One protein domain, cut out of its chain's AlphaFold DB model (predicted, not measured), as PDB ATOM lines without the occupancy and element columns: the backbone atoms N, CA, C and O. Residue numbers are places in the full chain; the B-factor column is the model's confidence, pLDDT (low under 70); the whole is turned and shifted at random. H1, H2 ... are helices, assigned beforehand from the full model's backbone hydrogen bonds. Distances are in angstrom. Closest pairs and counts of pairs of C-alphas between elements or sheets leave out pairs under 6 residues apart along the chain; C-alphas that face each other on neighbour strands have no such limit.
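Overview. This is residues 313 to 402 of the 418 residues of an uncharacterized protein of candidate division SR1 bacterium (UniProt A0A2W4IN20). Four short helices follow one another along the length of an elongated body in the spatial order H2, H1, H3, H4, each touching its neighbour in that order and set crosswise or steeply to it rather than side by side. The long link of residues 323 to 344 loops out beyond H2 and makes one end of the long axis, H4 lies at the other end, and a second long link, residues 354 to 368, bridges from H2 to H3. The printed part has 90 residues with four named helices, in the chain order H1, H2, H3, H4, and no named strand; the class is all helix, with 41 of the 90 residues in named elements. The whole is compact, with a radius of gyration of the C-alphas of 13.4 A, and the C-alphas span 40 by 25 by 21 A.

Arrangement. H3, residues 369 to 379, touches H4, residues 390 to 400, with 13 pairs of C-alphas within 8 A. Their closest C-alphas are those of Val 374 and Tyr 394, 5.5 A apart, and their lines are about perpendicular at 81 degrees. H3 also touches H1, residues 313 to 322, with the C-alphas of Leu 319 and Lys 376 closest at 6.6 A. These two run the same way at a steep tilt of 41 degrees. H1 touches H2, residues 345 to 353, where the closest C-alphas, of Gln 317 and Tyr 347, are 6.5 A apart. Their lines stand at 71 degrees, only just about perpendicular. H2 is apart from both H3 and H4, and H1 is apart from H4. In H1, H2, H3 and H4 every pair of O i and N i+4 is within hydrogen-bond range.

Along the chain. H3 runs from Cys 369 to Ala 379 and measures 15.0 A from first to last C-alpha. H4, from Val 390 to Ala 400, measures 15.4 A and ends with its C-alpha 400 at (16.068, -62.404, 29.143). H1, from Leu 313 to His 322, measures 14.0 A and begins with C-alpha 313 at (25.090, -39.812, 18.023). H2, from Tyr 345 to Glu 353, measures 12.2 A and begins with C-alpha 345 at (24.168, -30.907, 21.762).

Size, cuts and confidence. The two C-alphas farthest apart are those of Ser 341 and Ala 400, at 40.5 A. The printed part has no cut. The links from H1 to H2, of 22 residues, and from H2 to H3, of 15 residues, are long; the 10 residues from H3 to H4 form a short link. The mean pLDDT of the printed part is 85.4, and no printed residue is under 70.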
ATOM      1  N   LEU A 313      26.176 -40.769  18.216       91.31
ATOM      2  CA  LEU A 313      25.090 -39.812  18.023       91.31
ATOM      3  C   LEU A 313      23.843 -40.458  17.399       91.31
ATOM      4  O   LEU A 313      22.745 -40.235  17.903       91.31
ATOM      5  N   GLU A 314      24.004 -41.278  16.357       92.50
ATOM      6  CA  GLU A 314      22.888 -41.977  15.697       92.50
ATOM      7  C   GLU A 314      22.191 -42.951  16.667       92.50
ATOM      8  O   GLU A 314      20.963 -42.963  16.760       92.50
ATOM      9  N   ALA A 315      22.960 -43.700  17.469       90.50
ATOM     10  CA  ALA A 315      22.417 -44.589  18.498       90.50
ATOM     11  C   ALA A 315      21.646 -43.820  19.592       90.50
ATOM     12  O   ALA A 315      20.569 -44.248  20.011       90.50
ATOM     13  N   ILE A 316      22.161 -42.667  20.038       91.94
ATOM     14  CA  ILE A 316      21.474 -41.793  21.004       91.94
ATOM     15  C   ILE A 316      20.180 -41.230  20.411       91.94
ATOM     16  O   ILE A 316      19.142 -41.269  21.069       91.94
ATOM     17  N   GLN A 317      20.226 -40.714  19.180       93.56
ATOM     18  CA  GLN A 317      19.055 -40.169  18.489       93.56
ATOM     19  C   GLN A 317      17.959 -41.228  18.343       93.56
ATOM     20  O   GLN A 317      16.799 -40.942  18.655       93.56
ATOM     21  N   HIS A 318      18.325 -42.458  17.968       93.06
ATOM     22  CA  HIS A 318      17.395 -43.584  17.923       93.06
ATOM     23  C   HIS A 318      16.777 -43.866  19.301       93.06
ATOM     24  O   HIS A 318      15.554 -43.851  19.430       93.06
ATOM     25  N   LEU A 319      17.593 -44.062  20.346       91.81
ATOM     26  CA  LEU A 319      17.100 -44.404  21.687       91.81
ATOM     27  C   LEU A 319      16.204 -43.320  22.297       91.81
ATOM     28  O   LEU A 319      15.185 -43.655  22.903       91.81
ATOM     29  N   LEU A 320      16.550 -42.040  22.139       92.00
ATOM     30  CA  LEU A 320      15.747 -40.932  22.665       92.00
ATOM     31  C   LEU A 320      14.408 -40.810  21.924       92.00
ATOM     32  O   LEU A 320      13.375 -40.643  22.572       92.00
ATOM     33  N   THR A 321      14.412 -40.960  20.595       92.00
ATOM     34  CA  THR A 321      13.192 -40.893  19.772       92.00
ATOM     35  C   THR A 321      12.282 -42.095  20.027       92.00
ATOM     36  O   THR A 321      11.097 -41.922  20.296       92.00
ATOM     37  N   HIS A 322      12.833 -43.313  20.021       91.56
ATOM     38  CA  HIS A 322      12.081 -44.554  20.234       91.56
ATOM     39  C   HIS A 322      11.402 -44.598  21.614       91.56
ATOM     40  O   HIS A 322      10.257 -45.028  21.732       91.56
ATOM     41  N   ASN A 323      12.080 -44.095  22.652       87.50
ATOM     42  CA  ASN A 323      11.559 -44.059  24.021       87.50
ATOM     43  C   ASN A 323      10.810 -42.756  24.374       87.50
ATOM     44  O   ASN A 323      10.452 -42.561  25.534       87.50
ATOM     45  N   ASN A 324      10.560 -41.866  23.403       92.00
ATOM     46  CA  ASN A 324       9.889 -40.569  23.598       92.00
ATOM     47  C   ASN A 324      10.508 -39.708  24.726       92.00
ATOM     48  O   ASN A 324       9.801 -39.047  25.492       92.00
ATOM     49  N   ILE A 325      11.837 -39.725  24.855       84.88
ATOM     50  CA  ILE A 325      12.552 -38.987  25.902       84.88
ATOM     51  C   ILE A 325      12.710 -37.519  25.457       84.88
ATOM     52  O   ILE A 325      13.343 -37.268  24.430       84.88
ATOM     53  N   PRO A 326      12.180 -36.533  26.211       88.38
ATOM     54  CA  PRO A 326      12.270 -35.127  25.832       88.38
ATOM     55  C   PRO A 326      13.717 -34.626  25.893       88.38
ATOM     56  O   PRO A 326      14.458 -34.948  26.825       88.38
ATOM     57  N   LEU A 327      14.103 -33.808  24.912       89.62
ATOM     58  CA  LEU A 327      15.453 -33.256  24.821       89.62
ATOM     59  C   LEU A 327      15.691 -32.157  25.864       89.62
ATOM     60  O   LEU A 327      14.879 -31.244  26.030       89.62
ATOM     61  N   SER A 328      16.845 -32.217  26.524       82.38
ATOM     62  CA  SER A 328      17.309 -31.198  27.462       82.38
ATOM     63  C   SER A 328      17.627 -29.888  26.740       82.38
ATOM     64  O   SER A 328      18.406 -29.843  25.786       82.38
ATOM     65  N   THR A 329      17.037 -28.797  27.226       78.19
ATOM     66  CA  THR A 329      17.278 -27.426  26.746       78.19
ATOM     67  C   THR A 329      18.431 -26.735  27.486       78.19
ATOM     68  O   THR A 329      18.832 -25.630  27.115       78.19
ATOM     69  N   ALA A 330      18.987 -27.366  28.527       72.31
ATOM     70  CA  ALA A 330      19.996 -26.774  29.397       72.31
ATOM     71  C   ALA A 330      21.398 -26.799  28.763       72.31
ATOM     72  O   ALA A 330      21.981 -27.858  28.543       72.31
ATOM     73  N   LYS A 331      21.994 -25.620  28.546       77.00
ATOM     74  CA  LYS A 331      23.359 -25.459  28.005       77.00
ATOM     75  C   LYS A 331      24.422 -25.304  29.100       77.00
ATOM     76  O   LYS A 331      25.252 -24.403  29.044       77.00
ATOM     77  N   ASN A 332      24.360 -26.154  30.128       73.62
ATOM     78  CA  ASN A 332      25.182 -26.047  31.341       73.62
ATOM     79  C   ASN A 332      26.315 -27.087  31.460       73.62
ATOM     80  O   ASN A 332      26.975 -27.129  32.493       73.62
ATOM     81  N   VAL A 333      26.553 -27.918  30.440       73.69
ATOM     82  CA  VAL A 333      27.661 -28.894  30.428       73.69
ATOM     83  C   VAL A 333      28.570 -28.665  29.225       73.69
ATOM     84  O   VAL A 333      28.087 -28.481  28.107       73.69
ATOM     85  N   ARG A 334      29.889 -28.723  29.438       74.88
ATOM     86  CA  ARG A 334      30.882 -28.775  28.359       74.88
ATOM     87  C   ARG A 334      31.170 -30.227  27.978       74.88
ATOM     88  O   ARG A 334      31.419 -31.054  28.850       74.88
ATOM     89  N   PHE A 335      31.175 -30.512  26.679       77.19
ATOM     90  CA  PHE A 335      31.637 -31.783  26.125       77.19
ATOM     91  C   PHE A 335      33.030 -31.602  25.516       77.19
ATOM     92  O   PHE A 335      33.339 -30.544  24.968       77.19
ATOM     93  N   LYS A 336      33.863 -32.645  25.560       80.19
ATOM     94  CA  LYS A 336      35.232 -32.625  25.004       80.19
ATOM     95  C   LYS A 336      35.261 -32.471  23.477       80.19
ATOM     96  O   LYS A 336      36.196 -31.895  22.932       80.19
ATOM     97  N   TYR A 337      34.233 -32.989  22.803       78.69
ATOM     98  CA  TYR A 337      34.150 -33.097  21.343       78.69
ATOM     99  C   TYR A 337      32.978 -32.313  20.728       78.69
ATOM    100  O   TYR A 337      32.695 -32.481  19.545       78.69
ATOM    101  N   LEU A 338      32.277 -31.480  21.511       83.00
ATOM    102  CA  LEU A 338      31.042 -30.824  21.074       83.00
ATOM    103  C   LEU A 338      30.866 -29.426  21.677       83.00
ATOM    104  O   LEU A 338      31.159 -29.203  22.852       83.00
ATOM    105  N   THR A 339      30.346 -28.489  20.882       82.06
ATOM    106  CA  THR A 339      30.106 -27.100  21.305       82.06
ATOM    107  C   THR A 339      28.645 -26.864  21.701       82.06
ATOM    108  O   THR A 339      27.749 -27.598  21.290       82.06
ATOM    109  N   LEU A 340      28.379 -25.802  22.473       80.56
ATOM    110  CA  LEU A 340      27.020 -25.415  22.902       80.56
ATOM    111  C   LEU A 340      26.096 -24.988  21.740       80.56
ATOM    112  O   LEU A 340      24.895 -24.794  21.944       80.56
ATOM    113  N   SER A 341      26.648 -24.768  20.545       81.94
ATOM    114  CA  SER A 341      25.933 -24.368  19.326       81.94
ATOM    115  C   SER A 341      25.652 -25.528  18.368       81.94
ATOM    116  O   SER A 341      24.998 -25.305  17.357       81.94
ATOM    117  N   ASP A 342      26.153 -26.729  18.656       86.94
ATOM    118  CA  ASP A 342      25.990 -27.899  17.793       86.94
ATOM    119  C   ASP A 342      24.560 -28.473  17.870       86.94
ATOM    120  O   ASP A 342      23.967 -28.546  18.951       86.94
ATOM    121  N   GLU A 343      24.012 -28.916  16.739       89.31
ATOM    122  CA  GLU A 343      22.686 -29.551  16.655       89.31
ATOM    123  C   GLU A 343      22.633 -30.888  17.411       89.31
ATOM    124  O   GLU A 343      21.579 -31.282  17.917       89.31
ATOM    125  N   ALA A 344      23.775 -31.562  17.571       88.81
ATOM    126  CA  ALA A 344      23.899 -32.769  18.381       88.81
ATOM    127  C   ALA A 344      23.858 -32.496  19.899       88.81
ATOM    128  O   ALA A 344      23.685 -33.434  20.687       88.81
ATOM    129  N   TYR A 345      24.016 -31.240  20.341       86.81
ATOM    130  CA  TYR A 345      24.168 -30.907  21.762       86.81
ATOM    131  C   TYR A 345      22.978 -31.334  22.636       86.81
ATOM    132  O   TYR A 345      23.228 -31.975  23.660       86.81
ATOM    133  N   PRO A 346      21.702 -31.076  22.275       89.94
ATOM    134  CA  PRO A 346      20.565 -31.501  23.093       89.94
ATOM    135  C   PRO A 346      20.502 -33.025  23.262       89.94
ATOM    136  O   PRO A 346      20.211 -33.514  24.352       89.94
ATOM    137  N   TYR A 347      20.842 -33.789  22.218       91.62
ATOM    138  CA  TYR A 347      20.873 -35.254  22.256       91.62
ATOM    139  C   TYR A 347      21.956 -35.766  23.212       91.62
ATOM    140  O   TYR A 347      21.657 -36.520  24.139       91.62
ATOM    141  N   MET A 348      23.195 -35.290  23.053       87.38
ATOM    142  CA  MET A 348      24.322 -35.660  23.920       87.38
ATOM    143  C   MET A 348      24.080 -35.230  25.377       87.38
ATOM    144  O   MET A 348      24.345 -35.992  26.307       87.38
ATOM    145  N   LYS A 349      23.494 -34.045  25.596       86.62
ATOM    146  CA  LYS A 349      23.113 -33.547  26.926       86.62
ATOM    147  C   LYS A 349      22.072 -34.432  27.608       86.62
ATOM    148  O   LYS A 349      22.242 -34.785  28.772       86.62
ATOM    149  N   THR A 350      21.030 -34.820  26.877       86.12
ATOM    150  CA  THR A 350      19.973 -35.707  27.388       86.12
ATOM    151  C   THR A 350      20.528 -37.099  27.691       86.12
ATOM    152  O   THR A 350      20.204 -37.687  28.720       86.12
ATOM    153  N   ALA A 351      21.419 -37.614  26.841       84.56
ATOM    154  CA  ALA A 351      22.070 -38.901  27.054       84.56
ATOM    155  C   ALA A 351      22.978 -38.915  28.296       84.56
ATOM    156  O   ALA A 351      22.959 -39.890  29.047       84.56
ATOM    157  N   LEU A 352      23.698 -37.821  28.561       83.38
ATOM    158  CA  LEU A 352      24.458 -37.621  29.799       83.38
ATOM    159  C   LEU A 352      23.546 -37.584  31.039       83.38
ATOM    160  O   LEU A 352      23.818 -38.262  32.025       83.38
ATOM    161  N   GLU A 353      22.438 -36.838  30.994       83.38
ATOM    162  CA  GLU A 353      21.462 -36.772  32.100       83.38
ATOM    163  C   GLU A 353      20.797 -38.133  32.380       83.38
ATOM    164  O   GLU A 353      20.481 -38.454  33.526       83.38
ATOM    165  N   LYS A 354      20.642 -38.967  31.346       81.62
ATOM    166  CA  LYS A 354      20.201 -40.369  31.442       81.62
ATOM    167  C   LYS A 354      21.331 -41.357  31.775       81.62
ATOM    168  O   LYS A 354      21.084 -42.560  31.778       81.62
ATOM    169  N   LYS A 355      22.546 -40.875  32.062       84.38
ATOM    170  CA  LYS A 355      23.759 -41.669  32.354       84.38
ATOM    171  C   LYS A 355      24.168 -42.655  31.245       84.38
ATOM    172  O   LYS A 355      24.929 -43.583  31.499       84.38
ATOM    173  N   MET A 356      23.678 -42.467  30.015       83.25
ATOM    174  CA  MET A 356      23.985 -43.331  28.865       83.25
ATOM    175  C   MET A 356      25.398 -43.095  28.316       83.25
ATOM    176  O   MET A 356      26.002 -44.008  27.761       83.25
ATOM    177  N   ILE A 357      25.912 -41.871  28.464       84.75
ATOM    178  CA  ILE A 357      27.255 -41.440  28.054       84.75
ATOM    179  C   ILE A 357      27.842 -40.476  29.092       84.75
ATOM    180  O   ILE A 357      27.142 -40.067  30.017       84.75
ATOM    181  N   GLY A 358      29.087 -40.042  28.885       78.25
ATOM    182  CA  GLY A 358      29.705 -38.961  29.652       78.25
ATOM    183  C   GLY A 358      30.157 -37.766  28.789       78.25
ATOM    184  O   GLY A 358      30.090 -37.794  27.561       78.25
ATOM    185  N   SER A 359      30.657 -36.701  29.423       75.00
ATOM    186  CA  SER A 359      31.101 -35.450  28.765       75.00
ATOM    187  C   SER A 359      32.287 -35.607  27.792       75.00
ATOM    188  O   SER A 359      32.409 -34.861  26.817       75.00
ATOM    189  N   ASN A 360      33.149 -36.597  28.022       81.62
ATOM    190  CA  ASN A 360      34.263 -36.984  27.151       81.62
ATOM    191  C   ASN A 360      33.882 -37.936  25.998       81.62
ATOM    192  O   ASN A 360      34.773 -38.352  25.265       81.62
ATOM    193  N   THR A 361      32.615 -38.316  25.812       81.06
ATOM    194  CA  THR A 361      32.235 -39.240  24.729       81.06
ATOM    195  C   THR A 361      32.274 -38.546  23.358       81.06
ATOM    196  O   THR A 361      31.679 -37.485  23.174       81.06
ATOM    197  N   ASP A 362      32.963 -39.147  22.381       83.62
ATOM    198  CA  ASP A 362      32.989 -38.670  20.990       83.62
ATOM    199  C   ASP A 362      31.683 -39.071  20.267       83.62
ATOM    200  O   ASP A 362      31.408 -40.270  20.147       83.62
ATOM    201  N   PRO A 363      30.876 -38.115  19.760       84.50
ATOM    202  CA  PRO A 363      29.629 -38.406  19.043       84.50
ATOM    203  C   PRO A 363      29.831 -39.230  17.760       84.50
ATOM    204  O   PRO A 363      28.889 -39.878  17.304       84.50
ATOM    205  N   LYS A 364      31.039 -39.230  17.176       87.38
ATOM    206  CA  LYS A 364      31.383 -39.960  15.942       87.38
ATOM    207  C   LYS A 364      31.974 -41.349  16.203       87.38
ATOM    208  O   LYS A 364      32.264 -42.072  15.251       87.38
ATOM    209  N   MET A 365      32.157 -41.740  17.467       86.81
ATOM    210  CA  MET A 365      32.633 -43.078  17.823       86.81
ATOM    211  C   MET A 365      31.625 -44.143  17.381       86.81
ATOM    212  O   MET A 365      30.438 -44.022  17.669       86.81
ATOM    213  N   ILE A 366      32.094 -45.210  16.729       89.06
ATOM    214  CA  ILE A 366      31.251 -46.362  16.388       89.06
ATOM    215  C   ILE A 366      30.903 -47.155  17.650       89.06
ATOM    216  O   ILE A 366      31.788 -47.514  18.434       89.06
ATOM    217  N   VAL A 367      29.617 -47.446  17.832       86.50
ATOM    218  CA  VAL A 367      29.088 -48.147  19.008       86.50
ATOM    219  C   VAL A 367      29.286 -49.658  18.862       86.50
ATOM    220  O   VAL A 367      29.158 -50.217  17.774       86.50
ATOM    221  N   SER A 368      29.588 -50.352  19.963       90.44
ATOM    222  CA  SER A 368      29.534 -51.818  20.018       90.44
ATOM    223  C   SER A 368      28.206 -52.302  20.591       90.44
ATOM    224  O   SER A 368      27.593 -51.626  21.417       90.44
ATOM    225  N   CYS A 369      27.779 -53.500  20.200       86.81
ATOM    226  CA  CYS A 369      26.534 -54.107  20.677       86.81
ATOM    227  C   CYS A 369      26.413 -54.128  22.212       86.81
ATOM    228  O   CYS A 369      25.339 -53.890  22.754       86.81
ATOM    229  N   GLU A 370      27.514 -54.367  22.927       86.69
ATOM    230  CA  GLU A 370      27.530 -54.383  24.396       86.69
ATOM    231  C   GLU A 370      27.321 -52.987  25.000       86.69
ATOM    232  O   GLU A 370      26.611 -52.857  25.992       86.69
ATOM    233  N   VAL A 371      27.875 -51.937  24.383       88.81
ATOM    234  CA  VAL A 371      27.627 -50.542  24.790       88.81
ATOM    235  C   VAL A 371      26.176 -50.155  24.494       88.81
ATOM    236  O   VAL A 371      25.509 -49.584  25.355       88.81
ATOM    237  N   TYR A 372      25.653 -50.533  23.322       90.69
ATOM    238  CA  TYR A 372      24.264 -50.261  22.948       90.69
ATOM    239  C   TYR A 372      23.262 -50.909  23.911       90.69
ATOM    240  O   TYR A 372      22.311 -50.249  24.317       90.69
ATOM    241  N   MET A 373      23.489 -52.155  24.349       90.44
ATOM    242  CA  MET A 373      22.610 -52.809  25.330       90.44
ATOM    243  C   MET A 373      22.606 -52.112  26.699       90.44
ATOM    244  O   MET A 373      21.552 -52.039  27.330       90.44
ATOM    245  N   VAL A 374      23.738 -51.547  27.141       89.19
ATOM    246  CA  VAL A 374      23.794 -50.720  28.363       89.19
ATOM    247  C   VAL A 374      22.983 -49.432  28.180       89.19
ATOM    248  O   VAL A 374      22.125 -49.124  29.005       89.19
ATOM    249  N   MET A 375      23.192 -48.705  27.076       90.69
ATOM    250  CA  MET A 375      22.456 -47.465  26.781       90.69
ATOM    251  C   MET A 375      20.946 -47.713  26.645       90.69
ATOM    252  O   MET A 375      20.146 -46.975  27.216       90.69
ATOM    253  N   LYS A 376      20.556 -48.781  25.946       90.12
ATOM    254  CA  LYS A 376      19.164 -49.214  25.778       90.12
ATOM    255  C   LYS A 376      18.516 -49.561  27.116       90.12
ATOM    256  O   LYS A 376      17.435 -49.062  27.413       90.12
ATOM    257  N   GLY A 377      19.204 -50.330  27.960       86.69
ATOM    258  CA  GLY A 377      18.715 -50.657  29.298       86.69
ATOM    259  C   GLY A 377      18.567 -49.438  30.214       86.69
ATOM    260  O   GLY A 377      17.625 -49.388  31.002       86.69
ATOM    261  N   LEU A 378      19.433 -48.430  30.080       86.12
ATOM    262  CA  LEU A 378      19.306 -47.151  30.790       86.12
ATOM    263  C   LEU A 378      18.149 -46.288  30.255       86.12
ATOM    264  O   LEU A 378      17.439 -45.670  31.049       86.12
ATOM    265  N   ALA A 379      17.922 -46.269  28.938       87.25
ATOM    266  CA  ALA A 379      16.797 -45.567  28.315       87.25
ATOM    267  C   ALA A 379      15.438 -46.183  28.700       87.25
ATOM    268  O   ALA A 379      14.509 -45.453  29.046       87.25
ATOM    269  N   GLU A 380      15.346 -47.516  28.689       87.31
ATOM    270  CA  GLU A 380      14.145 -48.294  29.030       87.31
ATOM    271  C   GLU A 380      13.966 -48.536  30.547       87.31
ATOM    272  O   GLU A 380      12.969 -49.125  30.969       87.31
ATOM    273  N   GLY A 381      14.918 -48.118  31.391       84.56
ATOM    274  CA  GLY A 381      14.835 -48.254  32.852       84.56
ATOM    275  C   GLY A 381      14.912 -49.697  33.371       84.56
ATOM    276  O   GLY A 381      14.233 -50.051  34.339       84.56
ATOM    277  N   TRP A 382      15.707 -50.558  32.733       85.12
ATOM    278  CA  TRP A 382      15.857 -51.960  33.126       85.12
ATOM    279  C   TRP A 382      16.463 -52.119  34.526       85.12
ATOM    280  O   TRP A 382      17.500 -51.548  34.856       85.12
ATOM    281  N   THR A 383      15.855 -52.980  35.341       84.31
ATOM    282  CA  THR A 383      16.399 -53.356  36.651       84.31
ATOM    283  C   THR A 383      17.481 -54.423  36.494       84.31
ATOM    284  O   THR A 383      17.175 -55.585  36.227       84.31
ATOM    285  N   ILE A 384      18.744 -54.043  36.696       82.75
ATOM    286  CA  ILE A 384      19.870 -54.981  36.810       82.75
ATOM    287  C   ILE A 384      20.150 -55.340  38.277       82.75
ATOM    288  O   ILE A 384      19.831 -54.581  39.193       82.75
ATOM    289  N   LYS A 385      20.788 -56.493  38.505       78.50
ATOM    290  CA  LYS A 385      21.497 -56.782  39.760       78.50
ATOM    291  C   LYS A 385      22.973 -56.478  39.502       78.50
ATOM    292  O   LYS A 385      23.570 -57.253  38.763       78.50
ATOM    293  N   PRO A 386      23.533 -55.375  40.025       73.94
ATOM    294  CA  PRO A 386      24.880 -54.955  39.660       73.94
ATOM    295  C   PRO A 386      25.926 -55.959  40.152       73.94
ATOM    296  O   PRO A 386      25.972 -56.307  41.335       73.94
ATOM    297  N   SER A 387      26.768 -56.397  39.226       75.62
ATOM    298  CA  SER A 387      28.016 -57.111  39.451       75.62
ATOM    299  C   SER A 387      29.200 -56.203  39.084       75.62
ATOM    300  O   SER A 387      29.039 -55.012  38.820       75.62
ATOM    301  N   ALA A 388      30.416 -56.751  39.089       74.50
ATOM    302  CA  ALA A 388      31.600 -56.022  38.638       74.50
ATOM    303  C   ALA A 388      31.652 -55.836  37.102       74.50
ATOM    304  O   ALA A 388      32.347 -54.938  36.633       74.50
ATOM    305  N   ASP A 389      30.908 -56.632  36.318       81.12
ATOM    306  CA  ASP A 389      30.760 -56.439  34.867       81.12
ATOM    307  C   ASP A 389      29.340 -55.970  34.525       81.12
ATOM    308  O   ASP A 389      28.459 -56.734  34.117       81.12
ATOM    309  N   VAL A 390      29.153 -54.655  34.632       80.50
ATOM    310  CA  VAL A 390      27.906 -53.961  34.287       80.50
ATOM    311  C   VAL A 390      27.458 -54.263  32.847       80.50
ATOM    312  O   VAL A 390      26.256 -54.318  32.576       80.50
ATOM    313  N   LYS A 391      28.382 -54.509  31.904       83.81
ATOM    314  CA  LYS A 391      28.016 -54.832  30.513       83.81
ATOM    315  C   LYS A 391      27.418 -56.227  30.428       83.81
ATOM    316  O   LYS A 391      26.419 -56.411  29.735       83.81
ATOM    317  N   ALA A 392      27.995 -57.197  31.140       84.06
ATOM    318  CA  ALA A 392      27.415 -58.529  31.252       84.06
ATOM    319  C   ALA A 392      26.038 -58.497  31.931       84.06
ATOM    320  O   ALA A 392      25.140 -59.193  31.462       84.06
ATOM    321  N   ASP A 393      25.829 -57.663  32.953       84.62
ATOM    322  CA  ASP A 393      24.524 -57.540  33.621       84.62
ATOM    323  C   ASP A 393      23.431 -57.046  32.661       84.62
ATOM    324  O   ASP A 393      22.391 -57.698  32.514       84.62
ATOM    325  N   TYR A 394      23.676 -55.936  31.952       86.94
ATOM    326  CA  TYR A 394      22.743 -55.426  30.939       86.94
ATOM    327  C   TYR A 394      22.572 -56.403  29.771       86.94
ATOM    328  O   TYR A 394      21.456 -56.566  29.278       86.94
ATOM    329  N   TRP A 395      23.629 -57.113  29.362       88.75
ATOM    330  CA  TRP A 395      23.538 -58.158  28.339       88.75
ATOM    331  C   TRP A 395      22.641 -59.321  28.776       88.75
ATOM    332  O   TRP A 395      21.814 -59.791  27.998       88.75
ATOM    333  N   ASN A 396      22.763 -59.779  30.022       89.38
ATOM    334  CA  ASN A 396      21.949 -60.867  30.561       89.38
ATOM    335  C   ASN A 396      20.467 -60.468  30.644       89.38
ATOM    336  O   ASN A 396      19.593 -61.274  30.320       89.38
ATOM    337  N   VAL A 397      20.175 -59.213  31.005       90.81
ATOM    338  CA  VAL A 397      18.805 -58.676  30.961       90.81
ATOM    339  C   VAL A 397      18.305 -58.518  29.518       90.81
ATOM    340  O   VAL A 397      17.146 -58.837  29.256       90.81
ATOM    341  N   ALA A 398      19.161 -58.124  28.569       90.94
ATOM    342  CA  ALA A 398      18.809 -58.074  27.149       90.94
ATOM    343  C   ALA A 398      18.452 -59.460  26.586       90.94
ATOM    344  O   ALA A 398      17.449 -59.585  25.888       90.94
ATOM    345  N   VAL A 399      19.219 -60.504  26.933       91.62
ATOM    346  CA  VAL A 399      18.906 -61.907  26.591       91.62
ATOM    347  C   VAL A 399      17.554 -62.315  27.180       91.62
ATOM    348  O   VAL A 399      16.702 -62.827  26.461       91.62
ATOM    349  N   ALA A 400      17.318 -62.044  28.467       90.75
ATOM    350  CA  ALA A 400      16.068 -62.404  29.143       90.75
ATOM    351  C   ALA A 400      14.825 -61.658  28.610       90.75
ATOM    352  O   ALA A 400      13.700 -62.097  28.850       90.75
ATOM    353  N   LYS A 401      15.020 -60.534  27.909       89.94
ATOM    354  CA  LYS A 401      13.973 -59.718  27.274       89.94
ATOM    355  C   LYS A 401      13.842 -59.934  25.760       89.94
ATOM    356  O   LYS A 401      13.048 -59.232  25.143       89.94
ATOM    357  N   ASP A 402      14.638 -60.828  25.166       89.38
ATOM    358  CA  ASP A 402      14.799 -60.976  23.707       89.38
ATOM    359  C   ASP A 402      15.130 -59.647  22.981       89.38
ATOM    360  O   ASP A 402      14.776 -59.385  21.834       89.38
TER     361      ASP A 402